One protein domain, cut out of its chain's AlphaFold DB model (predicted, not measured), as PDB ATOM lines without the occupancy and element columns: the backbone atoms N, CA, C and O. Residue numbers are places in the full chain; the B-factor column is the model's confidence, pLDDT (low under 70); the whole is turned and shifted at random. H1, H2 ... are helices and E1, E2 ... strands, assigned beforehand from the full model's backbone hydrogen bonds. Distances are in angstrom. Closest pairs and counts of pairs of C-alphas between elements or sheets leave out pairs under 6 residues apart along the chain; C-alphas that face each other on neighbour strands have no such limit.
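This is residues 4 to 110 of the 324 residues of a protein of Paraburkholderia ultramafica (UniProt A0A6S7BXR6). The domain is an elongated body with a three-stranded antiparallel sheet, E2 E3 E4, in its middle stretch and helices towards both ends. H4 packs on one face of the sheet at one end of the body, where the short helices H2 and H3 also lie; H5 is on the opposite face towards the other end, where it meets H1, and past them a small two-stranded ribbon, E1 and E5, brings the first and last printed residues near each other. The printed part has 107 residues with five named helices and five named strands, in the order E1 H1 E2 H2 H3 H4 E3 E4 H5 E5, and its class is mixed, helices and strands. It is only just compact, close to loose, with a radius of gyration of the C-alphas of 15.4 A, and the C-alphas span 45 by 27 by 23 A.

E1, residues 6 to 8, and E5, residues 107 to 109, are antiparallel neighbours at 154 degrees, with N 7 and O 108 2.8 A apart. Residues 7 to 8 of E1 also pair, antiparallel, with residues 15 to 16. H1, residues 21 to 32, touches H5, residues 92 to 102, with its residues 21 to 25 alone; the closest C-alphas are those of Ile 21 and Ser 93, 6.4 A apart. The two run the same way at a steep tilt of 38 degrees, only just past shallow. E2, residues 37 to 41, and E3, residues 71 to 77, are antiparallel at 162 degrees, with N 38 and O 74 2.8 A apart. E3 and E4, residues 80 to 85, form a hairpin at 154 degrees, with N 75 and O 82 2.8 A apart. E2 and E4 are the edge strands of this sheet, which H1 only grazes, with its residues 22 to 29. H2, residues 42 to 48, is not on the sheet, but only just, with 4 pairs of C-alphas within 10 A. H2 and H3, residues 52 to 58, touch only at the corner by their link, where the closest C-alphas, of Leu 45 and Ala 55, are 6.6 A apart. H3 and H4, residues 60 to 68, only just touch, and only at the corner, with 3 pairs of C-alphas within 8 A; the closest are those of Lys 56 and Phe 63, 5.7 A apart. H4 is on the sheet at a height of 7.9 A over it, and the closest C-alphas of H4 and E3 are those of Leu 66 and Ala 72, 6.3 A apart. H5 is on the opposite face at a height of 7.7 A. Every O i to N i+4 pair is within hydrogen-bond range in H1, H2, H3 and H5, and 4 of 5 are in H4.

E1 begins at C-alpha 6, at (6.275, 20.375, 11.897). H1 is 16.1 A long and E2 13.4 A. H2 measures 10.2 A, H3 9.9 A and H4 13.3 A. E3, the longest strand by residues, begins at C-alpha 71, at (34.012, 22.091, 1.074), and is 19.0 A long; E4 is 16.6 A and H5 15.4 A. E5, 6.9 A long like E1, ends at C-alpha 109, at (5.483, 21.210, 16.144).

The two C-alphas farthest apart are those of Ala 53 and Thr 110, at 47.3 A, while the first and last printed C-alphas, of Ser 4 and Thr 110, are 8.8 A apart. The printed part has no cut. The link from E1 to H1, residues 9 to 20, is long, and the link from E4 to H5 is short but not tight. The mean pLDDT of the printed part is 85.2, and residues 12 and 110 are under 70.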
ATOM      1  N   SER A   4       8.819  16.156   9.451       85.62
ATOM      2  CA  SER A   4       7.389  15.886   9.220       85.62
ATOM      3  C   SER A   4       6.489  16.161  10.430       85.62
ATOM      4  O   SER A   4       5.267  16.254  10.287       85.62
ATOM      5  N   ASP A   5       7.079  16.286  11.621       85.50
ATOM      6  CA  ASP A   5       6.363  16.642  12.844       85.50
ATOM      7  C   ASP A   5       5.970  18.125  12.851       85.50
ATOM      8  O   ASP A   5       5.158  18.547  13.668       85.50
ATOM      9  N   TRP A   6       6.516  18.940  11.950       86.19
ATOM     10  CA  TRP A   6       6.275  20.375  11.897       86.19
ATOM     11  C   TRP A   6       5.275  20.756  10.796       86.19
ATOM     12  O   TRP A   6       5.227  20.170   9.714       86.19
ATOM     13  N   LEU A   7       4.468  21.780  11.078       87.06
ATOM     14  CA  LEU A   7       3.429  22.323  10.200       87.06
ATOM     15  C   LEU A   7       3.731  23.780   9.841       87.06
ATOM     16  O   LEU A   7       3.915  24.592  10.749       87.06
ATOM     17  N   ASP A   8       3.701  24.131   8.552       87.19
ATOM     18  CA  ASP A   8       3.655  25.523   8.089       87.19
ATOM     19  C   ASP A   8       2.208  26.034   8.111       87.19
ATOM     20  O   ASP A   8       1.358  25.625   7.316       87.19
ATOM     21  N   THR A   9       1.928  26.959   9.027       77.81
ATOM     22  CA  THR A   9       0.626  27.639   9.147       77.81
ATOM     23  C   THR A   9       0.548  28.944   8.344       77.81
ATOM     24  O   THR A   9      -0.498  29.595   8.316       77.81
ATOM     25  N   GLY A  10       1.644  29.345   7.694       73.12
ATOM     26  CA  GLY A  10       1.712  30.492   6.786       73.12
ATOM     27  C   GLY A  10       1.135  30.209   5.397       73.12
ATOM     28  O   GLY A  10       0.730  31.149   4.714       73.12
ATOM     29  N   CYS A  11       1.043  28.938   4.999       70.44
ATOM     30  CA  CYS A  11       0.405  28.496   3.758       70.44
ATOM     31  C   CYS A  11      -1.084  28.166   3.974       70.44
ATOM     32  O   CYS A  11      -1.513  27.835   5.081       70.44
ATOM     33  N   ARG A  12      -1.896  28.290   2.914       58.47
ATOM     34  CA  ARG A  12      -3.321  27.922   2.927       58.47
ATOM     35  C   ARG A  12      -3.614  26.907   1.817       58.47
ATOM     36  O   ARG A  12      -3.502  27.295   0.654       58.47
ATOM     37  N   PRO A  13      -4.041  25.675   2.153       70.12
ATOM     38  CA  PRO A  13      -4.191  25.119   3.510       70.12
ATOM     39  C   PRO A  13      -2.839  24.921   4.240       70.12
ATOM     40  O   PRO A  13      -1.802  24.891   3.575       70.12
ATOM     41  N   PRO A  14      -2.826  24.808   5.588       78.06
ATOM     42  CA  PRO A  14      -1.614  24.484   6.343       78.06
ATOM     43  C   PRO A  14      -1.006  23.162   5.869       78.06
ATOM     44  O   PRO A  14      -1.730  22.185   5.673       78.06
ATOM     45  N   GLN A  15       0.313  23.127   5.708       78.31
ATOM     46  CA  GLN A  15       1.016  22.003   5.091       78.31
ATOM     47  C   GLN A  15       2.078  21.434   6.039       78.31
ATOM     48  O   GLN A  15       2.736  22.181   6.763       78.31
ATOM     49  N   ARG A  16       2.249  20.108   6.045       84.88
ATOM     50  CA  ARG A  16       3.382  19.458   6.723       84.88
ATOM     51  C   ARG A  16       4.677  19.741   5.979       84.88
ATOM     52  O   ARG A  16       4.682  19.789   4.748       84.88
ATOM     53  N   LEU A  17       5.762  19.901   6.729       88.38
ATOM     54  CA  LEU A  17       7.082  19.928   6.118       88.38
ATOM     55  C   LEU A  17       7.421  18.555   5.505       88.38
ATOM     56  O   LEU A  17       6.937  17.533   6.007       88.38
ATOM     57  N   PRO A  18       8.225  18.530   4.424       89.62
ATOM     58  CA  PRO A  18       8.793  17.301   3.875       89.62
ATOM     59  C   PRO A  18       9.488  16.462   4.952       89.62
ATOM     60  O   PRO A  18       9.964  16.996   5.945       89.62
ATOM     61  N   ASP A  19       9.543  15.154   4.757       87.38
ATOM     62  CA  ASP A  19      10.096  14.168   5.691       87.38
ATOM     63  C   ASP A  19      11.630  14.173   5.766       87.38
ATOM     64  O   ASP A  19      12.204  13.871   6.813       87.38
ATOM     65  N   THR A  20      12.313  14.557   4.688       91.00
ATOM     66  CA  THR A  20      13.777  14.664   4.668       91.00
ATOM     67  C   THR A  20      14.266  16.045   5.113       91.00
ATOM     68  O   THR A  20      13.615  17.069   4.903       91.00
ATOM     69  N   ILE A  21      15.448  16.082   5.739       90.62
ATOM     70  CA  ILE A  21      16.056  17.327   6.242       90.62
ATOM     71  C   ILE A  21      16.345  18.297   5.094       90.62
ATOM     72  O   ILE A  21      16.021  19.477   5.209       90.62
ATOM     73  N   ASP A  22      16.908  17.799   3.992       87.81
ATOM     74  CA  ASP A  22      17.279  18.628   2.844       87.81
ATOM     75  C   ASP A  22      16.036  19.225   2.174       87.81
ATOM     76  O   ASP A  22      15.961  20.439   1.988       87.81
ATOM     77  N   ALA A  23      14.992  18.419   1.939       86.50
ATOM     78  CA  ALA A  23      13.746  18.923   1.364       86.50
ATOM     79  C   ALA A  23      13.028  19.910   2.299       86.50
ATOM     80  O   ALA A  23      12.413  20.872   1.834       86.50
ATOM     81  N   ALA A  24      13.106  19.711   3.619       89.06
ATOM     82  CA  ALA A  24      12.565  20.660   4.586       89.06
ATOM     83  C   ALA A  24      13.337  21.991   4.588       89.06
ATOM     84  O   ALA A  24      12.716  23.052   4.666       89.06
ATOM     85  N   LEU A  25      14.669  21.960   4.475       89.38
ATOM     86  CA  LEU A  25      15.498  23.163   4.368       89.38
ATOM     87  C   LEU A  25      15.238  23.920   3.064       89.38
ATOM     88  O   LEU A  25      15.083  25.140   3.114       89.38
ATOM     89  N   ASP A  26      15.103  23.217   1.940       86.56
ATOM     90  CA  ASP A  26      14.751  23.812   0.647       86.56
ATOM     91  C   ASP A  26      13.360  24.451   0.684       86.56
ATOM     92  O   ASP A  26      13.177  25.604   0.277       86.56
ATOM     93  N   TYR A  27      12.378  23.738   1.247       88.19
ATOM     94  CA  TYR A  27      11.031  24.265   1.443       88.19
ATOM     95  C   TYR A  27      11.051  25.547   2.279       88.19
ATOM     96  O   TYR A  27      10.462  26.556   1.889       88.19
ATOM     97  N   LEU A  28      11.747  25.534   3.420       89.00
ATOM     98  CA  LEU A  28      11.843  26.697   4.296       89.00
ATOM     99  C   LEU A  28      12.601  27.855   3.641       89.00
ATOM    100  O   LEU A  28      12.189  29.001   3.809       89.00
ATOM    101  N   ALA A  29      13.664  27.581   2.884       85.50
ATOM    102  CA  ALA A  29      14.401  28.604   2.153       85.50
ATOM    103  C   ALA A  29      13.493  29.315   1.141       85.50
ATOM    104  O   ALA A  29      13.480  30.546   1.070       85.50
ATOM    105  N   HIS A  30      12.656  28.555   0.430       84.50
ATOM    106  CA  HIS A  30      11.664  29.109  -0.487       84.50
ATOM    107  C   HIS A  30      10.559  29.880   0.253       84.50
ATOM    108  O   HIS A  30      10.191  30.990  -0.127       84.50
ATOM    109  N   ALA A  31      10.058  29.324   1.357       81.94
ATOM    110  CA  ALA A  31       8.985  29.900   2.161       81.94
ATOM    111  C   ALA A  31       9.383  31.192   2.900       81.94
ATOM    112  O   ALA A  31       8.515  32.033   3.168       81.94
ATOM    113  N   LEU A  32      10.660  31.332   3.270       83.44
ATOM    114  CA  LEU A  32      11.235  32.499   3.952       83.44
ATOM    115  C   LEU A  32      11.919  33.480   2.986       83.44
ATOM    116  O   LEU A  32      12.113  34.639   3.348       83.44
ATOM    117  N   GLY A  33      12.239  33.045   1.764       79.06
ATOM    118  CA  GLY A  33      12.818  33.878   0.708       79.06
ATOM    119  C   GLY A  33      14.331  34.094   0.818       79.06
ATOM    120  O   GLY A  33      14.841  35.068   0.271       79.06
ATOM    121  N   HIS A  34      15.055  33.229   1.530       81.56
ATOM    122  CA  HIS A  34      16.515  33.286   1.641       81.56
ATOM    123  C   HIS A  34      17.106  31.890   1.888       81.56
ATOM    124  O   HIS A  34      16.437  31.056   2.502       81.56
ATOM    125  N   PRO A  35      18.356  31.613   1.464       83.12
ATOM    126  CA  PRO A  35      18.979  30.317   1.706       83.12
ATOM    127  C   PRO A  35      19.145  30.060   3.209       83.12
ATOM    128  O   PRO A  35      19.295  30.991   4.006       83.12
ATOM    129  N   LEU A  36      19.073  28.787   3.601       87.56
ATOM    130  CA  LEU A  36      19.201  28.360   4.999       87.56
ATOM    131  C   LEU A  36      20.413  27.474   5.235       87.56
ATOM    132  O   LEU A  36      21.044  27.580   6.286       87.56
ATOM    133  N   TYR A  37      20.723  26.613   4.272       90.38
ATOM    134  CA  TYR A  37      21.859  25.713   4.324       90.38
ATOM    135  C   TYR A  37      22.266  25.353   2.898       90.38
ATOM    136  O   TYR A  37      21.464  24.799   2.153       90.38
ATOM    137  N   LEU A  38      23.488  25.690   2.506       89.31
ATOM    138  CA  LEU A  38      24.046  25.391   1.195       89.31
ATOM    139  C   LEU A  38      25.437  24.800   1.366       89.31
ATOM    140  O   LEU A  38      26.273  25.324   2.104       89.31
ATOM    141  N   ARG A  39      25.689  23.712   0.639       91.19
ATOM    142  CA  ARG A  39      27.012  23.105   0.546       91.19
ATOM    143  C   ARG A  39      27.695  23.565  -0.730       91.19
ATOM    144  O   ARG A  39      27.271  23.231  -1.835       91.19
ATOM    145  N   TRP A  40      28.787  24.291  -0.561       88.44
ATOM    146  CA  TRP A  40      29.620  24.776  -1.643       88.44
ATOM    147  C   TRP A  40      30.800  23.837  -1.875       88.44
ATOM    148  O   TRP A  40      31.505  23.435  -0.952       88.44
ATOM    149  N   THR A  41      31.017  23.522  -3.145       90.31
ATOM    150  CA  THR A  41      32.225  22.875  -3.666       90.31
ATOM    151  C   THR A  41      32.748  23.721  -4.813       90.31
ATOM    152  O   THR A  41      31.993  24.483  -5.425       90.31
ATOM    153  N   LEU A  42      34.016  23.550  -5.173       84.69
ATOM    154  CA  LEU A  42      34.610  24.286  -6.290       84.69
ATOM    155  C   LEU A  42      33.862  24.013  -7.616       84.69
ATOM    156  O   LEU A  42      33.682  24.910  -8.438       84.69
ATOM    157  N   THR A  43      33.327  22.799  -7.778       85.94
ATOM    158  CA  THR A  43      32.470  22.397  -8.905       85.94
ATOM    159  C   THR A  43      31.080  23.036  -8.864       85.94
ATOM    160  O   THR A  43      30.526  23.361  -9.913       85.94
ATOM    161  N   ALA A  44      30.479  23.198  -7.681       83.94
ATOM    162  CA  ALA A  44      29.195  23.890  -7.537       83.94
ATOM    163  C   ALA A  44      29.345  25.396  -7.802       83.94
ATOM    164  O   ALA A  44      28.536  25.975  -8.522       83.94
ATOM    165  N   LEU A  45      30.432  26.002  -7.318       83.31
ATOM    166  CA  LEU A  45      30.730  27.417  -7.527       83.31
ATOM    167  C   LEU A  45      30.967  27.741  -9.013       83.31
ATOM    168  O   LEU A  45      30.392  28.688  -9.539       83.31
ATOM    169  N   LYS A  46      31.731  26.902  -9.728       82.75
ATOM    170  CA  LYS A  46      31.947  27.034 -11.184       82.75
ATOM    171  C   LYS A  46      30.683  26.841 -12.026       82.75
ATOM    172  O   LYS A  46      30.641  27.307 -13.155       82.75
ATOM    173  N   ARG A  47      29.669  26.132 -11.518       83.81
ATOM    174  CA  ARG A  47      28.378  25.997 -12.210       83.81
ATOM    175  C   ARG A  47      27.522  27.257 -12.091       83.81
ATOM    176  O   ARG A  47      26.740  27.526 -12.995       83.81
ATOM    177  N   GLY A  48      27.658  28.000 -10.991       74.44
ATOM    178  CA  GLY A  48      26.910  29.236 -10.743       74.44
ATOM    179  C   GLY A  48      27.524  30.479 -11.390       74.44
ATOM    180  O   GLY A  48      26.790  31.405 -11.719       74.44
ATOM    181  N   CYS A  49      28.841  30.487 -11.612       78.06
ATOM    182  CA  CYS A  49      29.560  31.641 -12.151       78.06
ATOM    183  C   CYS A  49      30.282  31.286 -13.466       78.06
ATOM    184  O   CYS A  49      30.995  30.283 -13.514       78.06
ATOM    185  N   PRO A  50      30.186  32.123 -14.518       77.88
ATOM    186  CA  PRO A  50      30.797  31.847 -15.822       77.88
ATOM    187  C   PRO A  50      32.335  31.897 -15.808       77.88
ATOM    188  O   PRO A  50      32.976  31.342 -16.699       77.88
ATOM    189  N   SER A  51      32.947  32.526 -14.798       82.62
ATOM    190  CA  SER A  51      34.400  32.543 -14.611       82.62
ATOM    191  C   SER A  51      34.806  32.479 -13.132       82.62
ATOM    192  O   SER A  51      34.030  32.806 -12.232       82.62
ATOM    193  N   LEU A  52      36.063  32.099 -12.867       79.44
ATOM    194  CA  LEU A  52      36.640  32.130 -11.512       79.44
ATOM    195  C   LEU A  52      36.761  33.558 -10.956       79.44
ATOM    196  O   LEU A  52      36.676  33.756  -9.745       79.44
ATOM    197  N   ALA A  53      36.940  34.554 -11.828       81.50
ATOM    198  CA  ALA A  53      36.970  35.956 -11.428       81.50
ATOM    199  C   ALA A  53      35.587  36.424 -10.947       81.50
ATOM    200  O   ALA A  53      35.492  37.108  -9.927       81.50
ATOM    201  N   ASP A  54      34.519  35.999 -11.629       78.56
ATOM    202  CA  ASP A  54      33.142  36.280 -11.216       78.56
ATOM    203  C   ASP A  54      32.801  35.559  -9.907       78.56
ATOM    204  O   ASP A  54      32.275  36.188  -8.992       78.56
ATOM    205  N   ALA A  55      33.222  34.299  -9.750       80.06
ATOM    206  CA  ALA A  55      33.060  33.549  -8.503       80.06
ATOM    207  C   ALA A  55      33.718  34.247  -7.299       80.06
ATOM    208  O   ALA A  55      33.114  34.359  -6.231       80.06
ATOM    209  N   LYS A  56      34.941  34.769  -7.473       82.31
ATOM    210  CA  LYS A  56      35.637  35.550  -6.440       82.31
ATOM    211  C   LYS A  56      34.931  36.876  -6.138       82.31
ATOM    212  O   LYS A  56      34.950  37.319  -4.994       82.31
ATOM    213  N   ARG A  57      34.330  37.523  -7.142       81.12
ATOM    214  CA  ARG A  57      33.604  38.793  -6.976       81.12
ATOM    215  C   ARG A  57      32.262  38.602  -6.266       81.12
ATOM    216  O   ARG A  57      31.902  39.431  -5.436       81.12
ATOM    217  N   GLU A  58      31.533  37.546  -6.603       78.75
ATOM    218  CA  GLU A  58      30.176  37.285  -6.107       78.75
ATOM    219  C   GLU A  58      30.180  36.594  -4.741       78.75
ATOM    220  O   GLU A  58      29.409  36.973  -3.861       78.75
ATOM    221  N   HIS A  59      31.098  35.649  -4.523       83.69
ATOM    222  CA  HIS A  59      31.202  34.885  -3.280       83.69
ATOM    223  C   HIS A  59      32.641  34.880  -2.727       83.69
ATOM    224  O   HIS A  59      33.249  33.814  -2.592       83.69
ATOM    225  N   PRO A  60      33.211  36.047  -2.358       86.56
ATOM    226  CA  PRO A  60      34.620  36.165  -1.966       86.56
ATOM    227  C   PRO A  60      34.996  35.275  -0.774       86.56
ATOM    228  O   PRO A  60      36.064  34.668  -0.771       86.56
ATOM    229  N   THR A  61      34.115  35.157   0.223       86.75
ATOM    230  CA  THR A  61      34.353  34.344   1.428       86.75
ATOM    231  C   THR A  61      34.286  32.844   1.142       86.75
ATOM    232  O   THR A  61      35.120  32.095   1.640       86.75
ATOM    233  N   VAL A  62      33.331  32.402   0.314       87.31
ATOM    234  CA  VAL A  62      33.228  30.996  -0.114       87.31
ATOM    235  C   VAL A  62      34.447  30.626  -0.953       87.31
ATOM    236  O   VAL A  62      35.057  29.589  -0.722       87.31
ATOM    237  N   PHE A  63      34.833  31.495  -1.893       87.50
ATOM    238  CA  PHE A  63      35.994  31.281  -2.750       87.50
ATOM    239  C   PHE A  63      37.282  31.149  -1.934       87.50
ATOM    240  O   PHE A  63      38.028  30.205  -2.156       87.50
ATOM    241  N   ALA A  64      37.521  32.048  -0.970       88.31
ATOM    242  CA  ALA A  64      38.693  31.983  -0.096       88.31
ATOM    243  C   ALA A  64      38.742  30.675   0.712       88.31
ATOM    244  O   ALA A  64      39.777  30.018   0.742       88.31
ATOM    245  N   LEU A  65      37.614  30.256   1.294       88.56
ATOM    246  CA  LEU A  65      37.538  29.003   2.051       88.56
ATOM    247  C   LEU A  65      37.753  27.764   1.174       88.56
ATOM    248  O   LEU A  65      38.374  26.809   1.626       88.56
ATOM    249  N   LEU A  66      37.286  27.781  -0.077       88.81
ATOM    250  CA  LEU A  66      37.464  26.669  -1.014       88.81
ATOM    251  C   LEU A  66      38.891  26.539  -1.579       88.81
ATOM    252  O   LEU A  66      39.179  25.566  -2.274       88.81
ATOM    253  N   LEU A  67      39.781  27.508  -1.321       89.00
ATOM    254  CA  LEU A  67      41.212  27.377  -1.630       89.00
ATOM    255  C   LEU A  67      41.951  26.542  -0.577       89.00
ATOM    256  O   LEU A  67      42.943  25.896  -0.904       89.00
ATOM    257  N   GLU A  68      41.475  26.570   0.667       88.56
ATOM    258  CA  GLU A  68      42.096  25.897   1.817       88.56
ATOM    259  C   GLU A  68      41.365  24.601   2.202       88.56
ATOM    260  O   GLU A  68      41.954  23.698   2.792       88.56
ATOM    261  N   HIS A  69      40.083  24.488   1.845       88.62
ATOM    262  CA  HIS A  69      39.219  23.358   2.168       88.62
ATOM    263  C   HIS A  69      38.468  22.866   0.928       88.62
ATOM    264  O   HIS A  69      38.060  23.654   0.084       88.62
ATOM    265  N   GLU A  70      38.197  21.563   0.835       86.81
ATOM    266  CA  GLU A  70      37.439  21.006  -0.298       86.81
ATOM    267  C   GLU A  70      35.971  21.478  -0.329       86.81
ATOM    268  O   GLU A  70      35.329  21.519  -1.386       86.81
ATOM    269  N   THR A  71      35.436  21.842   0.839       90.12
ATOM    270  CA  THR A  71      34.012  22.091   1.074       90.12
ATOM    271  C   THR A  71      33.798  23.259   2.033       90.12
ATOM    272  O   THR A  71      34.349  23.295   3.138       90.12
ATOM    273  N   ALA A  72      32.912  24.175   1.648       90.81
ATOM    274  CA  ALA A  72      32.449  25.271   2.493       90.81
ATOM    275  C   ALA A  72      30.934  25.164   2.695       90.81
ATOM    276  O   ALA A  72      30.195  24.843   1.767       90.81
ATOM    277  N   ILE A  73      30.460  25.435   3.908       92.44
ATOM    278  CA  ILE A  73      29.038  25.447   4.243       92.44
ATOM    279  C   ILE A  73      28.606  26.884   4.480       92.44
ATOM    280  O   ILE A  73      29.176  27.593   5.310       92.44
ATOM    281  N   GLU A  74      27.565  27.293   3.768       89.88
ATOM    282  CA  GLU A  74      26.849  28.530   4.025       89.88
ATOM    283  C   GLU A  74      25.550  28.205   4.757       89.88
ATOM    284  O   GLU A  74      24.712  27.466   4.250       89.88
ATOM    285  N   TYR A  75      25.370  28.739   5.961       90.69
ATOM    286  CA  TYR A  75      24.182  28.483   6.763       90.69
ATOM    287  C   TYR A  75      23.627  29.759   7.379       90.69
ATOM    288  O   TYR A  75      24.338  30.734   7.631       90.69
ATOM    289  N   TRP A  76      22.324  29.754   7.634       87.62
ATOM    290  CA  TRP A  76      21.640  30.875   8.252       87.62
ATOM    291  C   TRP A  76      21.665  30.776   9.776       87.62
ATOM    292  O   TRP A  76      21.339  29.746  10.368       87.62
ATOM    293  N   GLU A  77      21.994  31.884  10.431       86.06
ATOM    294  CA  GLU A  77      21.999  31.998  11.881       86.06
ATOM    295  C   GLU A  77      21.543  33.385  12.327       86.06
ATOM    296  O   GLU A  77      22.154  34.401  11.994       86.06
ATOM    297  N   ARG A  78      20.471  33.430  13.133       78.81
ATOM    298  CA  ARG A  78      19.980  34.649  13.804       78.81
ATOM    299  C   ARG A  78      19.841  35.851  12.850       78.81
ATOM    300  O   ARG A  78      20.172  36.977  13.211       78.81
ATOM    301  N   GLY A  79      19.347  35.615  11.634       76.94
ATOM    302  CA  GLY A  79      19.124  36.665  10.633       76.94
ATOM    303  C   GLY A  79      20.329  37.017   9.756       76.94
ATOM    304  O   GLY A  79      20.245  37.991   9.011       76.94
ATOM    305  N   ARG A  80      21.441  36.273   9.821       84.00
ATOM    306  CA  ARG A  80      22.607  36.466   8.942       84.00
ATOM    307  C   ARG A  80      23.078  35.142   8.351       84.00
ATOM    308  O   ARG A  80      23.036  34.119   9.025       84.00
ATOM    309  N   LEU A  81      23.564  35.181   7.113       85.88
ATOM    310  CA  LEU A  81      24.270  34.058   6.497       85.88
ATOM    311  C   LEU A  81      25.717  34.025   6.994       85.88
ATOM    312  O   LEU A  81      26.371  35.064   7.128       85.88
ATOM    313  N   ARG A  82      26.195  32.826   7.312       88.62
ATOM    314  CA  ARG A  82      27.555  32.538   7.762       88.62
ATOM    315  C   ARG A  82      28.161  31.512   6.829       88.62
ATOM    316  O   ARG A  82      27.503  30.533   6.506       88.62
ATOM    317  N   VAL A  83      29.412  31.729   6.444       90.81
ATOM    318  CA  VAL A  83      30.180  30.788   5.629       90.81
ATOM    319  C   VAL A  83      31.344  30.286   6.468       90.81
ATOM    320  O   VAL A  83      32.109  31.092   6.998       90.81
ATOM    321  N   VAL A  84      31.444  28.971   6.619       91.50
ATOM    322  CA  VAL A  84      32.467  28.290   7.425       91.50
ATOM    323  C   VAL A  84      32.920  27.008   6.715       91.50
ATOM    324  O   VAL A  84      32.181  26.497   5.868       91.50
ATOM    325  N   PRO A  85      34.107  26.459   7.020       91.12
ATOM    326  CA  PRO A  85      34.477  25.132   6.531       91.12
ATOM    327  C   PRO A  85      33.549  24.055   7.112       91.12
ATOM    328  O   PRO A  85      33.029  24.212   8.217       91.12
ATOM    329  N   GLU A  86      33.361  22.946   6.391       89.00
ATOM    330  CA  GLU A  86      32.433  21.867   6.787       89.00
ATOM    331  C   GLU A  86      32.696  21.336   8.206       89.00
ATOM    332  O   GLU A  86      31.753  21.139   8.969       89.00
ATOM    333  N   ALA A  87      33.965  21.219   8.611       86.25
ATOM    334  CA  ALA A  87      34.348  20.769   9.952       86.25
ATOM    335  C   ALA A  87      33.876  21.698  11.092       86.25
ATOM    336  O   ALA A  87      33.716  21.249  12.224       86.25
ATOM    337  N   ALA A  88      33.662  22.985  10.808       86.69
ATOM    338  CA  ALA A  88      33.193  23.978  11.776       86.69
ATOM    339  C   ALA A  88      31.689  24.279  11.638       86.69
ATOM    340  O   ALA A  88      31.141  25.073  12.407       86.69
ATOM    341  N   ALA A  89      31.018  23.683  10.649       89.12
ATOM    342  CA  ALA A  89      29.619  23.945  10.369       89.12
ATOM    343  C   ALA A  89      28.699  23.164  11.322       89.12
ATOM    344  O   ALA A  89      28.916  21.975  11.565       89.12
ATOM    345  N   PRO A  90      27.616  23.779  11.830       90.50
ATOM    346  CA  PRO A  90      26.560  23.013  12.473       90.50
ATOM    347  C   PRO A  90      25.910  22.061  11.460       90.50
ATOM    348  O   PRO A  90      25.820  22.356  10.263       90.50
ATOM    349  N   SER A  91      25.403  20.928  11.948       91.62
ATOM    350  CA  SER A  91      24.661  19.994  11.100       91.62
ATOM    351  C   SER A  91      23.414  20.659  10.500       91.62
ATOM    352  O   SER A  91      22.769  21.492  11.147       91.62
ATOM    353  N   ALA A  92      23.021  20.231   9.299       89.06
ATOM    354  CA  ALA A  92      21.794  20.675   8.630       89.06
ATOM    355  C   ALA A  92      20.552  20.547   9.540       89.06
ATOM    356  O   ALA A  92      19.743  21.470   9.639       89.06
ATOM    357  N   SER A  93      20.456  19.452  10.304       90.50
ATOM    358  CA  SER A  93      19.400  19.230  11.305       90.50
ATOM    359  C   SER A  93      19.381  20.281  12.420       90.50
ATOM    360  O   SER A  93      18.312  20.728  12.829       90.50
ATOM    361  N   THR A  94      20.554  20.709  12.893       91.31
ATOM    362  CA  THR A  94      20.676  21.730  13.940       91.31
ATOM    363  C   THR A  94      20.234  23.095  13.422       91.31
ATOM    364  O   THR A  94      19.558  23.843  14.130       91.31
ATOM    365  N   VAL A  95      20.599  23.432  12.181       90.88
ATOM    366  CA  VAL A  95      20.182  24.686  11.536       90.88
ATOM    367  C   VAL A  95      18.671  24.693  11.318       90.88
ATOM    368  O   VAL A  95      18.008  25.649  11.724       90.88
ATOM    369  N   LEU A  96      18.120  23.601  10.783       89.75
ATOM    370  CA  LEU A  96      16.682  23.404  10.612       89.75
ATOM    371  C   LEU A  96      15.923  23.619  11.929       89.75
ATOM    372  O   LEU A  96      14.980  24.410  11.989       89.75
ATOM    373  N   GLU A  97      16.374  22.987  13.014       90.19
ATOM    374  CA  GLU A  97      15.746  23.132  14.326       90.19
ATOM    375  C   GLU A  97      15.774  24.572  14.845       90.19
ATOM    376  O   GLU A  97      14.762  25.079  15.345       90.19
ATOM    377  N   ARG A  98      16.915  25.257  14.717       91.62
ATOM    378  CA  ARG A  98      17.055  26.658  15.143       91.62
ATOM    379  C   ARG A  98      16.100  27.569  14.375       91.62
ATOM    380  O   ARG A  98      15.442  28.405  14.996       91.62
ATOM    381  N   VAL A  99      15.992  27.389  13.058       88.88
ATOM    382  CA  VAL A  99      15.094  28.172  12.194       88.88
ATOM    383  C   VAL A  99      13.635  27.936  12.581       88.88
ATOM    384  O   VAL A  99      12.901  28.897  12.824       88.88
ATOM    385  N   LEU A 100      13.217  26.677  12.728       89.19
ATOM    386  CA  LEU A 100      11.849  26.327  13.123       89.19
ATOM    387  C   LEU A 100      11.477  26.928  14.487       89.19
ATOM    388  O   LEU A 100      10.419  27.545  14.630       89.19
ATOM    389  N   ARG A 101      12.378  26.845  15.475       86.81
ATOM    390  CA  ARG A 101      12.180  27.458  16.801       86.81
ATOM    391  C   ARG A 101      12.096  28.984  16.732       86.81
ATOM    392  O   ARG A 101      11.247  29.577  17.404       86.81
ATOM    393  N   GLN A 102      12.929  29.632  15.917       87.69
ATOM    394  CA  GLN A 102      12.882  31.085  15.724       87.69
ATOM    395  C   GLN A 102      11.563  31.525  15.067       87.69
ATOM    396  O   GLN A 102      10.969  32.527  15.470       87.69
ATOM    397  N   HIS A 103      11.053  30.734  14.123       85.94
ATOM    398  CA  HIS A 103       9.810  30.991  13.400       85.94
ATOM    399  C   HIS A 103       8.591  30.243  13.976       85.94
ATOM    400  O   HIS A 103       7.618  30.005  13.261       85.94
ATOM    401  N   ARG A 104       8.568  29.981  15.294       82.31
ATOM    402  CA  ARG A 104       7.489  29.258  16.014       82.31
ATOM    403  C   ARG A 104       6.065  29.806  15.841       82.31
ATOM    404  O   ARG A 104       5.085  29.146  16.178       82.31
ATOM    405  N   ARG A 105       5.930  31.061  15.394       76.88
ATOM    406  CA  ARG A 105       4.622  31.662  15.085       76.88
ATOM    407  C   ARG A 105       4.031  31.110  13.790       76.88
ATOM    408  O   ARG A 105       2.814  31.006  13.705       76.88
ATOM    409  N   ARG A 106       4.888  30.788  12.819       84.44
ATOM    410  CA  ARG A 106       4.523  30.254  11.504       84.44
ATOM    411  C   ARG A 106       4.643  28.733  11.469       84.44
ATOM    412  O   ARG A 106       3.713  28.080  11.009       84.44
ATOM    413  N   PHE A 107       5.732  28.183  12.000       88.00
ATOM    414  CA  PHE A 107       5.952  26.740  12.048       88.00
ATOM    415  C   PHE A 107       5.643  26.191  13.437       88.00
ATOM    416  O   PHE A 107       6.200  26.663  14.428       88.00
ATOM    417  N   ARG A 108       4.745  25.208  13.525       83.31
ATOM    418  CA  ARG A 108       4.360  24.580  14.797       83.31
ATOM    419  C   ARG A 108       4.698  23.102  14.804       83.31
ATOM    420  O   ARG A 108       4.430  22.415  13.827       83.31
ATOM    421  N   GLN A 109       5.234  22.626  15.921       84.56
ATOM    422  CA  GLN A 109       5.483  21.210  16.144       84.56
ATOM    423  C   GLN A 109       4.182  20.513  16.559       84.56
ATOM    424  O   GLN A 109       3.462  20.982  17.444       84.56
ATOM    425  N   THR A 110       3.889  19.400  15.906       69.25
ATOM    426  CA  THR A 110       2.836  18.455  16.262       69.25
ATOM    427  C   THR A 110       3.387  17.638  17.424       69.25
ATOM    428  O   THR A 110       4.417  16.986  17.273       69.25
TER     429      THR A 110